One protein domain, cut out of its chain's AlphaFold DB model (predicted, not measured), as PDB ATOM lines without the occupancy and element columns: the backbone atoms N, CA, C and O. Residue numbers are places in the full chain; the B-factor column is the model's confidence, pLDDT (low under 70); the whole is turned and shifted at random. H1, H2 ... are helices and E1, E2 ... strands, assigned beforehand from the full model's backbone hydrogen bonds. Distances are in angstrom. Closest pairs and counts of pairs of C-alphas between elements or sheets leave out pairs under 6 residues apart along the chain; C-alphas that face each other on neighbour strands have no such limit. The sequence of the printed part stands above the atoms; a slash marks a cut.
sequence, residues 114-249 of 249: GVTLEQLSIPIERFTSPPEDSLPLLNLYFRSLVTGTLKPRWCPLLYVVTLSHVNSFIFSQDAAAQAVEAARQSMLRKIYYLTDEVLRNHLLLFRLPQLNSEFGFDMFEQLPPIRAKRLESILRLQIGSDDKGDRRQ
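AT A GLANCE: This is residues 114 to 249 of the 249 residues of the protein "RNA polymerase II-associated protein 1" of Notothenia coriiceps (black rockcod) (UniProt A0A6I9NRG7). One helix, H3, runs through the middle of a compact helical body: H2 crosses it on one side, the small hairpin E1 and E2 covers the opposite side, short H1 and H5 sit on two further sides, and H4 crosses its last turn. The long helix H6 crosses H4 with its first half, and residues 239 to 249 stick out as an arm that makes much of the length. The printed part has 136 residues, with six named helices and two named strands in the order H1 H2 H3 H4 H5 E1 E2 H6; the sheet, E1 - E2, is antiparallel and the class is mostly helix. The whole is compact, with a radius of gyration of the C-alphas of 16.1 A, and spans 60 by 29 by 29 A.

HOW THE PARTS SIT: H1, residues 125 to 128, touches residues 161 to 165 of H3, residues 156 to 171, closest at the C-alphas of Thr 128 and Val 161, 5.7 A. H2, residues 135 to 146, touches H3 at a steep tilt of 61 degrees, opposite ways, closest at C-alphas 141 and 162, 5.7 A. H3 is the hub, touching four helices. Its residues 169 to 171 touch H4, residues 178 to 192, at a steep tilt of 62 degrees, closest at C-alphas 170 and 184, 4.7 A. H2 and H4 are close but not clearly touching, at a shallow tilt of 8 degrees, the same way. H5, residues 197 to 205, touches H3 at a steep tilt of 59 degrees, closest at C-alphas 167 and 203, 6.0 A. E1, residues 206 to 209, and E2, residues 217 to 219, form a hairpin, with N 207 and O 218 at 2.9 A, within hydrogen-bond range. The closest C-alphas of H3 and E1 are 160 and 209, 6.6 A apart. H6, residues 225 to 245, touches H4 with its residues 231 to 235, about perpendicular at 82 degrees, closest at C-alphas 185 and 234, 6.3 A. Every O i to N i+4 pair is within hydrogen-bond range in H2, H3, H4 and H5, and 15 of 17 are in H6; H1 is too short for such a pair.

IN THESE COORDINATES: H1 begins at C-alpha 125, (142.249, 175.374, 141.080), and measures 4.9 A. H2 measures 16.5 A, H3 22.7 A, H4 21.2 A and H5 11.5 A. E1 measures 8.5 A and E2 6.7 A. H6, 31.1 A, ends at C-alpha 245, (142.377, 202.512, 105.084).

THE WHOLE: The C-alphas of Ser 121 and Gln 249 are the two farthest apart, 62.0 A. Without residues 239 to 249, which stand free, the body spans 44 by 28 by 26 A. The printed part has no cut and no long link. Confidence is low, with pLDDT under 70, at residues 238 to 249.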
ATOM      1  N   GLY A 114     126.436 185.057 145.602       95.75
ATOM      2  CA  GLY A 114     127.406 185.688 146.510       95.75
ATOM      3  C   GLY A 114     128.308 184.741 147.311       95.75
ATOM      4  O   GLY A 114     128.703 185.077 148.431       95.75
ATOM      5  N   VAL A 115     128.615 183.547 146.792       95.38
ATOM      6  CA  VAL A 115     129.523 182.601 147.461       95.38
ATOM      7  C   VAL A 115     130.957 183.114 147.359       95.38
ATOM      8  O   VAL A 115     131.460 183.390 146.270       95.38
ATOM      9  N   THR A 116     131.600 183.247 148.516       92.94
ATOM     10  CA  THR A 116     132.974 183.755 148.659       92.94
ATOM     11  C   THR A 116     134.002 182.631 148.566       92.94
ATOM     12  O   THR A 116     133.660 181.451 148.685       92.94
ATOM     13  N   LEU A 117     135.271 182.985 148.353       90.62
ATOM     14  CA  LEU A 117     136.347 182.002 148.268       90.62
ATOM     15  C   LEU A 117     136.558 181.273 149.606       90.62
ATOM     16  O   LEU A 117     136.818 180.074 149.601       90.62
ATOM     17  N   GLU A 118     136.377 181.942 150.749       88.69
ATOM     18  CA  GLU A 118     136.515 181.329 152.079       88.69
ATOM     19  C   GLU A 118     135.411 180.304 152.372       88.69
ATOM     20  O   GLU A 118     135.582 179.395 153.184       88.69
ATOM     21  N   GLN A 119     134.262 180.442 151.710       89.25
ATOM     22  CA  GLN A 119     133.128 179.520 151.831       89.25
ATOM     23  C   GLN A 119     133.250 178.312 150.898       89.25
ATOM     24  O   GLN A 119     132.494 177.342 151.029       89.25
ATOM     25  N   LEU A 120     134.195 178.347 149.961       89.38
ATOM     26  CA  LEU A 120     134.353 177.321 148.954       89.38
ATOM     27  C   LEU A 120     134.918 176.033 149.568       89.38
ATOM     28  O   LEU A 120     136.024 175.982 150.093       89.38
ATOM     29  N   SER A 121     134.154 174.944 149.461       90.19
ATOM     30  CA  SER A 121     134.568 173.618 149.953       90.19
ATOM     31  C   SER A 121     135.367 172.801 148.925       90.19
ATOM     32  O   SER A 121     135.663 171.630 149.159       90.19
ATOM     33  N   ILE A 122     135.677 173.400 147.773       93.88
ATOM     34  CA  ILE A 122     136.375 172.803 146.632       93.88
ATOM     35  C   ILE A 122     137.581 173.703 146.320       93.88
ATOM     36  O   ILE A 122     137.407 174.911 146.264       93.88
ATOM     37  N   PRO A 123     138.794 173.182 146.091       93.38
ATOM     38  CA  PRO A 123     139.933 174.037 145.745       93.38
ATOM     39  C   PRO A 123     139.657 174.875 144.486       93.38
ATOM     40  O   PRO A 123     139.152 174.339 143.494       93.38
ATOM     41  N   ILE A 124     139.983 176.173 144.509       95.25
ATOM     42  CA  ILE A 124     139.704 177.102 143.397       95.25
ATOM     43  C   ILE A 124     140.394 176.672 142.094       95.25
ATOM     44  O   ILE A 124     139.881 176.902 141.001       95.25
ATOM     45  N   GLU A 125     141.500 175.939 142.200       95.38
ATOM     46  CA  GLU A 125     142.249 175.374 141.080       95.38
ATOM     47  C   GLU A 125     141.399 174.405 140.255       95.38
ATOM     48  O   GLU A 125     141.599 174.283 139.051       95.38
ATOM     49  N   ARG A 126     140.397 173.749 140.862       96.81
ATOM     50  CA  ARG A 126     139.450 172.886 140.136       96.81
ATOM     51  C   ARG A 126     138.552 173.675 139.183       96.81
ATOM     52  O   ARG A 126     137.959 173.078 138.289       96.81
ATOM     53  N   PHE A 127     138.433 174.986 139.370       97.94
ATOM     54  CA  PHE A 127     137.646 175.887 138.531       97.94
ATOM     55  C   PHE A 127     138.505 176.639 137.520       97.94
ATOM     56  O   PHE A 127     137.990 177.039 136.479       97.94
ATOM     57  N   THR A 128     139.793 176.835 137.802       97.44
ATOM     58  CA  THR A 128     140.711 177.610 136.955       97.44
ATOM     59  C   THR A 128     141.665 176.747 136.128       97.44
ATOM     60  O   THR A 128     142.234 177.249 135.163       97.44
ATOM     61  N   SER A 129     141.813 175.455 136.450       96.38
ATOM     62  CA  SER A 129     142.725 174.532 135.767       96.38
ATOM     63  C   SER A 129     142.030 173.238 135.302       96.38
ATOM     64  O   SER A 129     141.315 172.617 136.094       96.38
ATOM     65  N   PRO A 130     142.251 172.787 134.049       97.19
ATOM     66  CA  PRO A 130     143.030 173.461 133.001       97.19
ATOM     67  C   PRO A 130     142.378 174.779 132.529       97.19
ATOM     68  O   PRO A 130     141.187 174.989 132.784       97.19
ATOM     69  N   PRO A 131     143.119 175.666 131.833       96.75
ATOM     70  CA  PRO A 131     142.548 176.873 131.233       96.75
ATOM     71  C   PRO A 131     141.334 176.571 130.346       96.75
ATOM     72  O   PRO A 131     141.227 175.489 129.767       96.75
ATOM     73  N   GLU A 132     140.395 177.510 130.261       97.88
ATOM     74  CA  GLU A 132     139.227 177.411 129.383       97.88
ATOM     75  C   GLU A 132     139.633 177.291 127.908       97.88
ATOM     76  O   GLU A 132     140.394 178.103 127.386       97.88
ATOM     77  N   ASP A 133     139.070 176.295 127.235       95.06
ATOM     78  CA  ASP A 133     139.315 175.956 125.833       95.06
ATOM     79  C   ASP A 133     138.086 176.203 124.942       95.06
ATOM     80  O   ASP A 133     138.194 176.249 123.715       95.06
ATOM     81  N   SER A 134     136.914 176.448 125.537       97.38
ATOM     82  CA  SER A 134     135.701 176.819 124.809       97.38
ATOM     83  C   SER A 134     135.694 178.306 124.439       97.38
ATOM     84  O   SER A 134     135.425 179.180 125.268       97.38
ATOM     85  N   LEU A 135     135.927 178.613 123.157       97.75
ATOM     86  CA  LEU A 135     135.858 179.986 122.640       97.75
ATOM     87  C   LEU A 135     134.487 180.667 122.865       97.75
ATOM     88  O   LEU A 135     134.474 181.842 123.243       97.75
ATOM     89  N   PRO A 136     133.327 180.001 122.677       98.25
ATOM     90  CA  PRO A 136     132.032 180.593 123.026       98.25
ATOM     91  C   PRO A 136     131.953 181.018 124.496       98.25
ATOM     92  O   PRO A 136     131.510 182.125 124.798       98.25
ATOM     93  N   LEU A 137     132.451 180.180 125.406       98.50
ATOM     94  CA  LEU A 137     132.422 180.462 126.837       98.50
ATOM     95  C   LEU A 137     133.382 181.593 127.221       98.50
ATOM     96  O   LEU A 137     132.995 182.484 127.969       98.50
ATOM     97  N   LEU A 138     134.581 181.639 126.635       98.69
ATOM     98  CA  LEU A 138     135.521 182.758 126.792       98.69
ATOM     99  C   LEU A 138     134.924 184.097 126.341       98.69
ATOM    100  O   LEU A 138     135.136 185.123 126.989       98.69
ATOM    101  N   ASN A 139     134.144 184.100 125.258       98.62
ATOM    102  CA  ASN A 139     133.420 185.293 124.826       98.62
ATOM    103  C   ASN A 139     132.356 185.720 125.845       98.62
ATOM    104  O   ASN A 139     132.228 186.914 126.114       98.62
ATOM    105  N   LEU A 140     131.615 184.773 126.431       98.75
ATOM    106  CA  LEU A 140     130.620 185.071 127.465       98.75
ATOM    107  C   LEU A 140     131.271 185.566 128.762       98.75
ATOM    108  O   LEU A 140     130.820 186.558 129.329       98.75
ATOM    109  N   TYR A 141     132.369 184.940 129.185       98.81
ATOM    110  CA  TYR A 141     133.218 185.387 130.287       98.81
ATOM    111  C   TYR A 141     133.653 186.835 130.095       98.81
ATOM    112  O   TYR A 141     133.327 187.695 130.915       98.81
ATOM    113  N   PHE A 142     134.309 187.122 128.970       98.75
ATOM    114  CA  PHE A 142     134.764 188.465 128.644       98.75
ATOM    115  C   PHE A 142     133.601 189.463 128.610       98.75
ATOM    116  O   PHE A 142     133.672 190.505 129.257       98.75
ATOM    117  N   ARG A 143     132.498 189.116 127.929       98.56
ATOM    118  CA  ARG A 143     131.289 189.946 127.857       98.56
ATOM    119  C   ARG A 143     130.746 190.264 129.249       98.56
ATOM    120  O   ARG A 143     130.507 191.428 129.532       98.56
ATOM    121  N   SER A 144     130.584 189.259 130.107       98.62
ATOM    122  CA  SER A 144     130.005 189.424 131.445       98.62
ATOM    123  C   SER A 144     130.801 190.397 132.319       98.62
ATOM    124  O   SER A 144     130.196 191.161 133.075       98.62
ATOM    125  N   LEU A 145     132.131 190.414 132.171       98.62
ATOM    126  CA  LEU A 145     133.019 191.354 132.846       98.62
ATOM    127  C   LEU A 145     132.856 192.770 132.283       98.62
ATOM    128  O   LEU A 145     132.555 193.693 133.034       98.62
ATOM    129  N   VAL A 146     132.999 192.947 130.963       98.12
ATOM    130  CA  VAL A 146     132.998 194.289 130.347       98.12
ATOM    131  C   VAL A 146     131.628 194.965 130.359       98.12
ATOM    132  O   VAL A 146     131.557 196.189 130.378       98.12
ATOM    133  N   THR A 147     130.529 194.202 130.381       97.38
ATOM    134  CA  THR A 147     129.176 194.759 130.548       97.38
ATOM    135  C   THR A 147     128.806 194.973 132.015       97.38
ATOM    136  O   THR A 147     127.713 195.454 132.308       97.38
ATOM    137  N   GLY A 148     129.676 194.589 132.954       97.12
ATOM    138  CA  GLY A 148     129.414 194.684 134.388       97.12
ATOM    139  C   GLY A 148     128.266 193.792 134.864       97.12
ATOM    140  O   GLY A 148     127.653 194.093 135.890       97.12
ATOM    141  N   THR A 149     127.946 192.718 134.136       97.62
ATOM    142  CA  THR A 149     126.973 191.710 134.587       97.62
ATOM    143  C   THR A 149     127.577 190.848 135.693       97.62
ATOM    144  O   THR A 149     126.898 190.526 136.666       97.62
ATOM    145  N   LEU A 150     128.877 190.558 135.591       98.44
ATOM    146  CA  LEU A 150     129.677 189.905 136.618       98.44
ATOM    147  C   LEU A 150     130.519 190.951 137.362       98.44
ATOM    148  O   LEU A 150     131.327 191.655 136.758       98.44
ATOM    149  N   LYS A 151     130.328 191.061 138.683       97.12
ATOM    150  CA  LYS A 151     131.046 192.008 139.554       97.12
ATOM    151  C   LYS A 151     131.555 191.312 140.822       97.12
ATOM    152  O   LYS A 151     130.841 190.436 141.321       97.12
ATOM    153  N   PRO A 152     132.679 191.764 141.418       96.12
ATOM    154  CA  PRO A 152     133.230 191.168 142.641       96.12
ATOM    155  C   PRO A 152     132.217 191.111 143.790       96.12
ATOM    156  O   PRO A 152     132.046 190.086 144.429       96.12
ATOM    157  N   ARG A 153     131.461 192.197 143.996       95.06
ATOM    158  CA  ARG A 153     130.449 192.301 145.063       95.06
ATOM    159  C   ARG A 153     129.246 191.359 144.921       95.06
ATOM    160  O   ARG A 153     128.484 191.225 145.870       95.06
ATOM    161  N   TRP A 154     129.009 190.806 143.731       96.12
ATOM    162  CA  TRP A 154     127.819 189.999 143.431       96.12
ATOM    163  C   TRP A 154     128.144 188.516 143.326       96.12
ATOM    164  O   TRP A 154     127.436 187.697 143.899       96.12
ATOM    165  N   CYS A 155     129.228 188.185 142.627       97.25
ATOM    166  CA  CYS A 155     129.689 186.815 142.479       97.25
ATOM    167  C   CYS A 155     131.219 186.781 142.543       97.25
ATOM    168  O   CYS A 155     131.881 186.672 141.506       97.25
ATOM    169  N   PRO A 156     131.797 186.932 143.751       96.50
ATOM    170  CA  PRO A 156     133.239 187.085 143.918       96.50
ATOM    171  C   PRO A 156     133.995 185.873 143.385       96.50
ATOM    172  O   PRO A 156     134.966 186.037 142.656       96.50
ATOM    173  N   LEU A 157     133.511 184.654 143.653       96.94
ATOM    174  CA  LEU A 157     134.182 183.452 143.175       96.94
ATOM    175  C   LEU A 157     134.260 183.388 141.646       96.94
ATOM    176  O   LEU A 157     135.351 183.231 141.099       96.94
ATOM    177  N   LEU A 158     133.125 183.508 140.947       98.12
ATOM    178  CA  LEU A 158     133.147 183.426 139.486       98.12
ATOM    179  C   LEU A 158     133.853 184.628 138.867       98.12
ATOM    180  O   LEU A 158     134.471 184.464 137.826       98.12
ATOM    181  N   TYR A 159     133.863 185.793 139.521       98.50
ATOM    182  CA  TYR A 159     134.687 186.919 139.085       98.50
ATOM    183  C   TYR A 159     136.170 186.526 138.991       98.50
ATOM    184  O   TYR A 159     136.780 186.707 137.937       98.50
ATOM    185  N   VAL A 160     136.726 185.897 140.036       98.31
ATOM    186  CA  VAL A 160     138.116 185.404 140.029       98.31
ATOM    187  C   VAL A 160     138.334 184.328 138.962       98.31
ATOM    188  O   VAL A 160     139.311 184.379 138.214       98.31
ATOM    189  N   VAL A 161     137.419 183.360 138.860       98.44
ATOM    190  CA  VAL A 161     137.513 182.249 137.898       98.44
ATOM    191  C   VAL A 161     137.513 182.768 136.458       98.44
ATOM    192  O   VAL A 161     138.363 182.393 135.652       98.44
ATOM    193  N   THR A 162     136.587 183.670 136.138       98.69
ATOM    194  CA  THR A 162     136.455 184.297 134.823       98.69
ATOM    195  C   THR A 162     137.675 185.157 134.493       98.69
ATOM    196  O   THR A 162     138.186 185.054 133.377       98.69
ATOM    197  N   LEU A 163     138.194 185.949 135.443       98.50
ATOM    198  CA  LEU A 163     139.444 186.698 135.253       98.50
ATOM    199  C   LEU A 163     140.615 185.770 134.933       98.50
ATOM    200  O   LEU A 163     141.339 186.030 133.974       98.50
ATOM    201  N   SER A 164     140.766 184.676 135.684       98.56
ATOM    202  CA  SER A 164     141.823 183.690 135.456       98.56
ATOM    203  C   SER A 164     141.770 183.143 134.031       98.56
ATOM    204  O   SER A 164     142.780 183.157 133.332       98.56
ATOM    205  N   HIS A 165     140.593 182.714 133.568       98.69
ATOM    206  CA  HIS A 165     140.436 182.143 132.226       98.69
ATOM    207  C   HIS A 165     140.656 183.162 131.113       98.69
ATOM    208  O   HIS A 165     141.371 182.871 130.157       98.69
ATOM    209  N   VAL A 166     140.093 184.367 131.239       98.75
ATOM    210  CA  VAL A 166     140.288 185.427 130.238       98.75
ATOM    211  C   VAL A 166     141.755 185.850 130.185       98.75
ATOM    212  O   VAL A 166     142.309 185.961 129.093       98.75
ATOM    213  N   ASN A 167     142.414 186.026 131.334       98.44
ATOM    214  CA  ASN A 167     143.829 186.384 131.406       98.44
ATOM    215  C   ASN A 167     144.726 185.301 130.781       98.44
ATOM    216  O   ASN A 167     145.576 185.614 129.945       98.44
ATOM    217  N   SER A 168     144.508 184.027 131.125       97.88
ATOM    218  CA  SER A 168     145.223 182.905 130.506       97.88
ATOM    219  C   SER A 168     144.999 182.858 128.994       97.88
ATOM    220  O   SER A 168     145.950 182.649 128.244       97.88
ATOM    221  N   PHE A 169     143.774 183.108 128.528       98.31
ATOM    222  CA  PHE A 169     143.436 183.071 127.109       98.31
ATOM    223  C   PHE A 169     144.117 184.180 126.299       98.31
ATOM    224  O   PHE A 169     144.780 183.889 125.304       98.31
ATOM    225  N   ILE A 170     143.993 185.445 126.717       97.62
ATOM    226  CA  ILE A 170     144.516 186.593 125.954       97.62
ATOM    227  C   ILE A 170     146.048 186.613 125.877       97.62
ATOM    228  O   ILE A 170     146.606 187.164 124.923       97.62
ATOM    229  N   PHE A 171     146.727 186.004 126.856       97.50
ATOM    230  CA  PHE A 171     148.187 185.917 126.916       97.50
ATOM    231  C   PHE A 171     148.763 184.554 126.504       97.50
ATOM    232  O   PHE A 171     149.988 184.444 126.421       97.50
ATOM    233  N   SER A 172     147.935 183.544 126.205       95.31
ATOM    234  CA  SER A 172     148.409 182.235 125.728       95.31
ATOM    235  C   SER A 172     149.195 182.381 124.423       95.31
ATOM    236  O   SER A 172     148.775 183.074 123.495       95.31
ATOM    237  N   GLN A 173     150.354 181.727 124.362       89.31
ATOM    238  CA  GLN A 173     151.215 181.654 123.175       89.31
ATOM    239  C   GLN A 173     151.069 180.321 122.434       89.31
ATOM    240  O   GLN A 173     151.816 180.054 121.495       89.31
ATOM    241  N   ASP A 174     150.109 179.494 122.845       92.25
ATOM    242  CA  ASP A 174     149.890 178.189 122.243       92.25
ATOM    243  C   ASP A 174     149.381 178.359 120.814       92.25
ATOM    244  O   ASP A 174     148.526 179.217 120.543       92.25
ATOM    245  N   ALA A 175     149.887 177.514 119.913       91.62
ATOM    246  CA  ALA A 175     149.425 177.459 118.536       91.62
ATOM    247  C   ALA A 175     147.912 177.208 118.511       91.62
ATOM    248  O   ALA A 175     147.409 176.279 119.142       91.62
ATOM    249  N   ALA A 176     147.183 178.055 117.793       93.75
ATOM    250  CA  ALA A 176     145.733 178.000 117.729       93.75
ATOM    251  C   ALA A 176     145.244 178.301 116.312       93.75
ATOM    252  O   ALA A 176     145.947 178.909 115.506       93.75
ATOM    253  N   ALA A 177     144.012 177.887 116.013       95.50
ATOM    254  CA  ALA A 177     143.363 178.241 114.759       95.50
ATOM    255  C   ALA A 177     143.258 179.769 114.603       95.50
ATOM    256  O   ALA A 177     143.108 180.498 115.586       95.50
ATOM    257  N   GLN A 178     143.242 180.247 113.355       94.94
ATOM    258  CA  GLN A 178     143.198 181.678 113.035       94.94
ATOM    259  C   GLN A 178     142.066 182.424 113.761       94.94
ATOM    260  O   GLN A 178     142.269 183.532 114.252       94.94
ATOM    261  N   ALA A 179     140.883 181.810 113.869       95.88
ATOM    262  CA  ALA A 179     139.737 182.396 114.562       95.88
ATOM    263  C   ALA A 179     139.990 182.601 116.068       95.88
ATOM    264  O   ALA A 179     139.577 183.611 116.637       95.88
ATOM    265  N   VAL A 180     140.695 181.665 116.709       97.12
ATOM    266  CA  VAL A 180     141.038 181.737 118.133       97.12
ATOM    267  C   VAL A 180     142.078 182.826 118.367       97.12
ATOM    268  O   VAL A 180     141.907 183.647 119.265       97.12
ATOM    269  N   GLU A 181     143.120 182.893 117.536       96.31
ATOM    270  CA  GLU A 181     144.142 183.934 117.669       96.31
ATOM    271  C   GLU A 181     143.561 185.330 117.391       96.31
ATOM    272  O   GLU A 181     143.795 186.259 118.163       96.31
ATOM    273  N   ALA A 182     142.703 185.467 116.375       95.94
ATOM    274  CA  ALA A 182     141.972 186.707 116.122       95.94
ATOM    275  C   ALA A 182     141.110 187.122 117.330       95.94
ATOM    276  O   ALA A 182     141.059 188.304 117.680       95.94
ATOM    277  N   ALA A 183     140.468 186.165 118.009       97.44
ATOM    278  CA  ALA A 183     139.711 186.437 119.225       97.44
ATOM    279  C   ALA A 183     140.611 186.894 120.385       97.44
ATOM    280  O   ALA A 183     140.279 187.888 121.034       97.44
ATOM    281  N   ARG A 184     141.771 186.253 120.609       97.00
ATOM    282  CA  ARG A 184     142.754 186.681 121.626       97.00
ATOM    283  C   ARG A 184     143.207 188.119 121.392       97.00
ATOM    284  O   ARG A 184     143.166 188.933 122.313       97.00
ATOM    285  N   GLN A 185     143.594 188.442 120.156       96.25
ATOM    286  CA  GLN A 185     144.044 189.783 119.774       96.25
ATOM    287  C   GLN A 185     142.930 190.820 119.943       96.25
ATOM    288  O   GLN A 185     143.144 191.884 120.526       96.25
ATOM    289  N   SER A 186     141.716 190.488 119.494       96.75
ATOM    290  CA  SER A 186     140.542 191.352 119.622       96.75
ATOM    291  C   SER A 186     140.197 191.639 121.084       96.75
ATOM    292  O   SER A 186     139.979 192.798 121.437       96.75
ATOM    293  N   MET A 187     140.187 190.618 121.948       98.31
ATOM    294  CA  MET A 187     139.934 190.783 123.382       98.31
ATOM    295  C   MET A 187     141.026 191.614 124.055       98.31
ATOM    296  O   MET A 187     140.700 192.592 124.718       98.31
ATOM    297  N   LEU A 188     142.307 191.291 123.843       97.81
ATOM    298  CA  LEU A 188     143.418 192.027 124.457       97.81
ATOM    299  C   LEU A 188     143.418 193.508 124.054       97.81
ATOM    300  O   LEU A 188     143.593 194.384 124.900       97.81
ATOM    301  N   ARG A 189     143.120 193.805 122.784       96.56
ATOM    302  CA  ARG A 189     142.943 195.182 122.313       96.56
ATOM    303  C   ARG A 189     141.774 195.881 123.005       96.56
ATOM    304  O   ARG A 189     141.924 197.010 123.460       96.56
ATOM    305  N   LYS A 190     140.610 195.230 123.087       97.88
ATOM    306  CA  LYS A 190     139.439 195.801 123.771       97.88
ATOM    307  C   LYS A 190     139.745 196.095 125.236       97.88
ATOM    308  O   LYS A 190     139.337 197.143 125.711       97.88
ATOM    309  N   ILE A 191     140.490 195.214 125.908       98.12
ATOM    310  CA  ILE A 191     140.931 195.398 127.298       98.12
ATOM    311  C   ILE A 191     141.793 196.651 127.436       98.12
ATOM    312  O   ILE A 191     141.545 197.454 128.328       98.12
ATOM    313  N   TYR A 192     142.770 196.844 126.546       96.62
ATOM    314  CA  TYR A 192     143.650 198.015 126.581       96.62
ATOM    315  C   TYR A 192     142.872 199.340 126.538       96.62
ATOM    316  O   TYR A 192     143.167 200.256 127.303       96.62
ATOM    317  N   TYR A 193     141.834 199.406 125.701       96.50
ATOM    318  CA  TYR A 193     140.977 200.584 125.544       96.50
ATOM    319  C   TYR A 193     139.754 200.613 126.479       96.50
ATOM    320  O   TYR A 193     138.867 201.444 126.285       96.50
ATOM    321  N   LEU A 194     139.669 199.731 127.483       97.50
ATOM    322  CA  LEU A 194     138.607 199.825 128.488       97.50
ATOM    323  C   LEU A 194     138.718 201.147 129.253       97.50
ATOM    324  O   LEU A 194     139.792 201.516 129.728       97.50
ATOM    325  N   THR A 195     137.580 201.826 129.393       96.69
ATOM    326  CA  THR A 195     137.430 203.049 130.196       96.69
ATOM    327  C   THR A 195     137.397 202.754 131.693       96.69
ATOM    328  O   THR A 195     137.813 203.587 132.490       96.69
ATOM    329  N   ASP A 196     136.917 201.569 132.082       97.75
ATOM    330  CA  ASP A 196     136.989 201.076 133.456       97.75
ATOM    331  C   ASP A 196     138.429 200.652 133.773       97.75
ATOM    332  O   ASP A 196     138.868 199.546 133.436       97.75
ATOM    333  N   GLU A 197     139.179 201.556 134.401       97.25
ATOM    334  CA  GLU A 197     140.587 201.336 134.727       97.25
ATOM    335  C   GLU A 197     140.792 200.210 135.740       97.25
ATOM    336  O   GLU A 197     141.784 199.485 135.657       97.25
ATOM    337  N   VAL A 198     139.844 200.025 136.662       97.38
ATOM    338  CA  VAL A 198     139.906 198.970 137.679       97.38
ATOM    339  C   VAL A 198     139.792 197.612 136.998       97.38
ATOM    340  O   VAL A 198     140.669 196.762 137.158       97.38
ATOM    341  N   LEU A 199     138.769 197.421 136.159       98.19
ATOM    342  CA  LEU A 199     138.601 196.177 135.412       98.19
ATOM    343  C   LEU A 199     139.755 195.939 134.428       98.19
ATOM    344  O   LEU A 199     140.218 194.804 134.297       98.19
ATOM    345  N   ARG A 200     140.238 196.990 133.752       98.44
ATOM    346  CA  ARG A 200     141.408 196.907 132.866       98.44
ATOM    347  C   ARG A 200     142.624 196.375 133.619       98.44
ATOM    348  O   ARG A 200     143.265 195.438 133.144       98.44
ATOM    349  N   ASN A 201     142.912 196.930 134.795       97.94
ATOM    350  CA  ASN A 201     144.032 196.500 135.626       97.94
ATOM    351  C   ASN A 201     143.843 195.062 136.104       97.94
ATOM    352  O   ASN A 201     144.762 194.260 135.953       97.94
ATOM    353  N   HIS A 202     142.646 194.699 136.568       98.31
ATOM    354  CA  HIS A 202     142.344 193.323 136.955       98.31
ATOM    355  C   HIS A 202     142.599 192.347 135.798       98.31
ATOM    356  O   HIS A 202     143.252 191.332 135.990       98.31
ATOM    357  N   LEU A 203     142.161 192.659 134.575       98.38
ATOM    358  CA  LEU A 203     142.334 191.784 133.411       98.38
ATOM    359  C   LEU A 203     143.786 191.673 132.926       98.38
ATOM    360  O   LEU A 203     144.218 190.584 132.546       98.38
ATOM    361  N   LEU A 204     144.542 192.774 132.914       98.06
ATOM    362  CA  LEU A 204     145.927 192.789 132.427       98.06
ATOM    363  C   LEU A 204     146.910 192.236 133.465       98.06
ATOM    364  O   LEU A 204     147.819 191.472 133.120       98.06
ATOM    365  N   LEU A 205     146.720 192.612 134.729       98.12
ATOM    366  CA  LEU A 205     147.665 192.370 135.813       98.12
ATOM    367  C   LEU A 205     147.299 191.164 136.679       98.12
ATOM    368  O   LEU A 205     148.070 190.849 137.579       98.12
ATOM    369  N   PHE A 206     146.200 190.450 136.403       98.12
ATOM    370  CA  PHE A 206     145.878 189.202 137.103       98.12
ATOM    371  C   PHE A 206     147.079 188.246 137.120       98.12
ATOM    372  O   PHE A 206     147.675 187.945 136.071       98.12
ATOM    373  N   ARG A 207     147.407 187.755 138.319       95.75
ATOM    374  CA  ARG A 207     148.487 186.799 138.551       95.75
ATOM    375  C   ARG A 207     147.943 185.419 138.896       95.75
ATOM    376  O   ARG A 207     148.181 184.482 138.140       95.75
ATOM    377  N   LEU A 208     147.266 185.290 140.035       95.19
ATOM    378  CA  LEU A 208     146.731 184.019 140.525       95.19
ATOM    379  C   LEU A 208     145.638 184.242 141.583       95.19
ATOM    380  O   LEU A 208     145.668 185.268 142.265       95.19
ATOM    381  N   PRO A 209     144.691 183.298 141.743       94.12
ATOM    382  CA  PRO A 209     143.734 183.332 142.843       94.12
ATOM    383  C   PRO A 209     144.434 183.281 144.206       94.12
ATOM    384  O   PRO A 209     145.339 182.473 144.399       94.12
ATOM    385  N   GLN A 210     143.989 184.109 145.151       92.31
ATOM    386  CA  GLN A 210     144.592 184.234 146.474       92.31
ATOM    387  C   GLN A 210     143.535 184.541 147.534       92.31
ATOM    388  O   GLN A 210     142.951 185.624 147.545       92.31
ATOM    389  N   LEU A 211     143.334 183.603 148.465       85.62
ATOM    390  CA  LEU A 211     142.261 183.656 149.471       85.62
ATOM    391  C   LEU A 211     142.337 184.886 150.384       85.62
ATOM    392  O   LEU A 211     141.310 185.439 150.741       85.62
ATOM    393  N   ASN A 212     143.544 185.320 150.744       84.06
ATOM    394  CA  ASN A 212     143.755 186.371 151.747       84.06
ATOM    395  C   ASN A 212     143.825 187.789 151.154       84.06
ATOM    396  O   ASN A 212     144.284 188.712 151.825       84.06
ATOM    397  N   SER A 213     143.443 187.959 149.889       89.00
ATOM    398  CA  SER A 213     143.440 189.256 149.204       89.00
ATOM    399  C   SER A 213     142.030 189.851 149.171       89.00
ATOM    400  O   SER A 213     141.049 189.113 149.180       89.00
ATOM    401  N   GLU A 214     141.919 191.179 149.074       86.94
ATOM    402  CA  GLU A 214     140.631 191.898 149.079       86.94
ATOM    403  C   GLU A 214     139.635 191.370 148.029       86.94
ATOM    404  O   GLU A 214     138.442 191.246 148.303       86.94
ATOM    405  N   PHE A 215     140.126 191.024 146.836       89.50
ATOM    406  CA  PHE A 215     139.295 190.551 145.725       89.50
ATOM    407  C   PHE A 215     139.405 189.042 145.458       89.50
ATOM    408  O   PHE A 215     138.805 188.550 144.501       89.50
ATOM    409  N   GLY A 216     140.155 188.297 146.274       93.38
ATOM    410  CA  GLY A 216     140.376 186.862 146.077       93.38
ATOM    411  C   GLY A 216     141.424 186.507 145.009       93.38
ATOM    412  O   GLY A 216     141.480 185.357 144.568       93.38
ATOM    413  N   PHE A 217     142.250 187.458 144.565       96.25
ATOM    414  CA  PHE A 217     143.394 187.247 143.677       96.25
ATOM    415  C   PHE A 217     144.511 188.273 143.881       96.25
ATOM    416  O   PHE A 217     144.277 189.414 144.273       96.25
ATOM    417  N   ASP A 218     145.722 187.863 143.512       96.25
ATOM    418  CA  ASP A 218     146.887 188.733 143.432       96.25
ATOM    419  C   ASP A 218     147.032 189.337 142.033       96.25
ATOM    420  O   ASP A 218     146.697 188.720 141.010       96.25
ATOM    421  N   MET A 219     147.621 190.528 141.988       97.19
ATOM    422  CA  MET A 219     148.012 191.202 140.755       97.19
ATOM    423  C   MET A 219     149.523 191.416 140.700       97.19
ATOM    424  O   MET A 219     150.202 191.499 141.721       97.19
ATOM    425  N   PHE A 220     150.055 191.511 139.487       97.00
ATOM    426  CA  PHE A 220     151.387 192.058 139.276       97.00
ATOM    427  C   PHE A 220     151.372 193.575 139.491       97.00
ATOM    428  O   PHE A 220     150.424 194.243 139.091       97.00
ATOM    429  N   GLU A 221     152.454 194.126 140.041       95.25
ATOM    430  CA  GLU A 221     152.642 195.584 140.122       95.25
ATOM    431  C   GLU A 221     152.732 196.221 138.729       95.25
ATOM    432  O   GLU A 221     152.268 197.336 138.504       95.25
ATOM    433  N   GLN A 222     153.330 195.496 137.781       96.00
ATOM    434  CA  GLN A 222     153.500 195.907 136.392       96.00
ATOM    435  C   GLN A 222     153.286 194.718 135.460       96.00
ATOM    436  O   GLN A 222     153.512 193.565 135.833       96.00
ATOM    437  N   LEU A 223     152.871 194.992 134.223       96.44
ATOM    438  CA  LEU A 223     152.633 193.943 133.239       96.44
ATOM    439  C   LEU A 223     153.950 193.200 132.931       96.44
ATOM    440  O   LEU A 223     154.908 193.838 132.490       96.44
ATOM    441  N   PRO A 224     154.023 191.864 133.109       97.19
ATOM    442  CA  PRO A 224     155.244 191.110 132.848       97.19
ATOM    443  C   PRO A 224     155.801 191.348 131.433       97.19
ATOM    444  O   PRO A 224     155.011 191.413 130.486       97.19
ATOM    445  N   PRO A 225     157.134 191.379 131.229       96.62
ATOM    446  CA  PRO A 225     157.733 191.784 129.951       96.62
ATOM    447  C   PRO A 225     157.237 190.991 128.735       96.62
ATOM    448  O   PRO A 225     157.049 191.541 127.653       96.62
ATOM    449  N   ILE A 226     156.984 189.691 128.907       95.75
ATOM    450  CA  ILE A 226     156.456 188.820 127.846       95.75
ATOM    451  C   ILE A 226     155.031 189.242 127.446       95.75
ATOM    452  O   ILE A 226     154.698 189.283 126.261       95.75
ATOM    453  N   ARG A 227     154.198 189.594 128.432       97.12
ATOM    454  CA  ARG A 227     152.827 190.074 128.226       97.12
ATOM    455  C   ARG A 227     152.814 191.482 127.624       97.12
ATOM    456  O   ARG A 227     152.028 191.731 126.713       97.12
ATOM    457  N   ALA A 228     153.723 192.356 128.061       96.44
ATOM    458  CA  ALA A 228     153.905 193.695 127.502       96.44
ATOM    459  C   ALA A 228     154.294 193.647 126.016       96.44
ATOM    460  O   ALA A 228     153.611 194.245 125.188       96.44
ATOM    461  N   LYS A 229     155.291 192.828 125.647       95.69
ATOM    462  CA  LYS A 229     155.681 192.618 124.239       95.69
ATOM    463  C   LYS A 229     154.518 192.131 123.369       95.69
ATOM    464  O   LYS A 229     154.361 192.589 122.239       95.69
ATOM    465  N   ARG A 230     153.691 191.209 123.883       95.12
ATOM    466  CA  ARG A 230     152.496 190.720 123.170       95.12
ATOM    467  C   ARG A 230     151.475 191.838 122.956       95.12
ATOM    468  O   ARG A 230     150.970 191.983 121.846       95.12
ATOM    469  N   LEU A 231     151.194 192.624 123.992       95.81
ATOM    470  CA  LEU A 231     150.281 193.762 123.912       95.81
ATOM    471  C   LEU A 231     150.774 194.804 122.895       95.81
ATOM    472  O   LEU A 231     150.019 195.182 122.004       95.81
ATOM    473  N   GLU A 232     152.047 195.199 122.959       94.75
ATOM    474  CA  GLU A 232     152.649 196.135 122.001       94.75
ATOM    475  C   GLU A 232     152.561 195.636 120.555       94.75
ATOM    476  O   GLU A 232     152.213 196.403 119.660       94.75
ATOM    477  N   SER A 233     152.847 194.351 120.321       93.50
ATOM    478  CA  SER A 233     152.734 193.726 118.998       93.50
ATOM    479  C   SER A 233     151.326 193.895 118.413       93.50
ATOM    480  O   SER A 233     151.169 194.328 117.271       93.50
ATOM    481  N   ILE A 234     150.294 193.643 119.221       92.31
ATOM    482  CA  ILE A 234     148.891 193.764 118.806       92.31
ATOM    483  C   ILE A 234     148.513 195.217 118.508       92.31
ATOM    484  O   ILE A 234     147.815 195.477 117.530       92.31
ATOM    485  N   LEU A 235     148.995 196.171 119.308       91.69
ATOM    486  CA  LEU A 235     148.726 197.593 119.086       91.69
ATOM    487  C   LEU A 235     149.412 198.118 117.812       91.69
ATOM    488  O   LEU A 235     148.817 198.898 117.072       91.69
ATOM    489  N   ARG A 236     150.626 197.644 117.495       88.81
ATOM    490  CA  ARG A 236     151.343 198.017 116.259       88.81
ATOM    491  C   ARG A 236     150.671 197.485 114.994       88.81
ATOM    492  O   ARG A 236     150.639 198.194 113.990       88.81
ATOM    493  N   LEU A 237     150.117 196.270 115.037       78.94
ATOM    494  CA  LEU A 237     149.385 195.688 113.905       78.94
ATOM    495  C   LEU A 237     148.191 196.552 113.476       78.94
ATOM    496  O   LEU A 237     147.875 196.597 112.290       78.94
ATOM    497  N   GLN A 238     147.565 197.268 114.414       68.06
ATOM    498  CA  GLN A 238     146.448 198.159 114.113       68.06
ATOM    499  C   GLN A 238     146.891 199.470 113.449       68.06
ATOM    500  O   GLN A 238     146.277 199.891 112.476       68.06
ATOM    501  N   ILE A 239     147.975 200.097 113.918       62.78
ATOM    502  CA  ILE A 239     148.475 201.342 113.304       62.78
ATOM    503  C   ILE A 239     148.784 201.107 111.812       62.78
ATOM    504  O   ILE A 239     148.486 201.948 110.970       62.78
ATOM    505  N   GLY A 240     149.292 199.919 111.464       59.53
ATOM    506  CA  GLY A 240     149.510 199.519 110.072       59.53
ATOM    507  C   GLY A 240     148.249 199.131 109.279       59.53
ATOM    508  O   GLY A 240     148.309 199.117 108.047       59.53
ATOM    509  N   SER A 241     147.126 198.794 109.933       60.25
ATOM    510  CA  SER A 241     145.837 198.555 109.258       60.25
ATOM    511  C   SER A 241     145.067 199.846 109.010       60.25
ATOM    512  O   SER A 241     144.479 199.996 107.940       60.25
ATOM    513  N   ASP A 242     145.111 200.777 109.964       57.28
ATOM    514  CA  ASP A 242     144.399 202.053 109.886       57.28
ATOM    515  C   ASP A 242     145.060 202.977 108.831       57.28
ATOM    516  O   ASP A 242     144.356 203.554 108.007       57.28
ATOM    517  N   ASP A 243     146.400 202.974 108.702       52.41
ATOM    518  CA  ASP A 243     147.139 203.726 107.656       52.41
ATOM    519  C   ASP A 243     146.931 203.184 106.219       52.41
ATOM    520  O   ASP A 243     147.194 203.861 105.223       52.41
ATOM    521  N   LYS A 244     146.431 201.947 106.073       52.53
ATOM    522  CA  LYS A 244     146.043 201.378 104.765       52.53
ATOM    523  C   LYS A 244     144.600 201.696 104.372       52.53
ATOM    524  O   LYS A 244     144.273 201.571 103.191       52.53
ATOM    525  N   GLY A 245     143.755 202.080 105.329       48.91
ATOM    526  CA  GLY A 245     142.377 202.512 105.084       48.91
ATOM    527  C   GLY A 245     142.292 203.924 104.503       48.91
ATOM    528  O   GLY A 245     141.423 204.180 103.677       48.91
ATOM    529  N   ASP A 246     143.243 204.793 104.855       47.66
ATOM    530  CA  ASP A 246     143.236 206.217 104.480       47.66
ATOM    531  C   ASP A 246     143.859 206.519 103.102       47.66
ATOM    532  O   ASP A 246     143.751 207.625 102.587       47.66
ATOM    533  N   ARG A 247     144.479 205.526 102.446       48.56
ATOM    534  CA  ARG A 247     145.047 205.667 101.084       48.56
ATOM    535  C   ARG A 247     144.107 205.198  99.970       48.56
ATOM    536  O   ARG A 247     144.554 204.913  98.860       48.56
ATOM    537  N   ARG A 248     142.815 205.054 100.272       46.31
ATOM    538  CA  ARG A 248     141.757 204.723  99.308       46.31
ATOM    539  C   ARG A 248     140.625 205.748  99.397       46.31
ATOM    540  O   ARG A 248     139.504 205.394  99.750       46.31
ATOM    541  N   GLN A 249     140.937 206.999  99.077       38.31
ATOM    542  CA  GLN A 249     139.978 207.999  98.604       38.31
ATOM    543  C   GLN A 249     140.566 208.689  97.380       38.31
ATOM    544  O   GLN A 249     141.793 208.940  97.396       38.31
TER     545      GLN A 249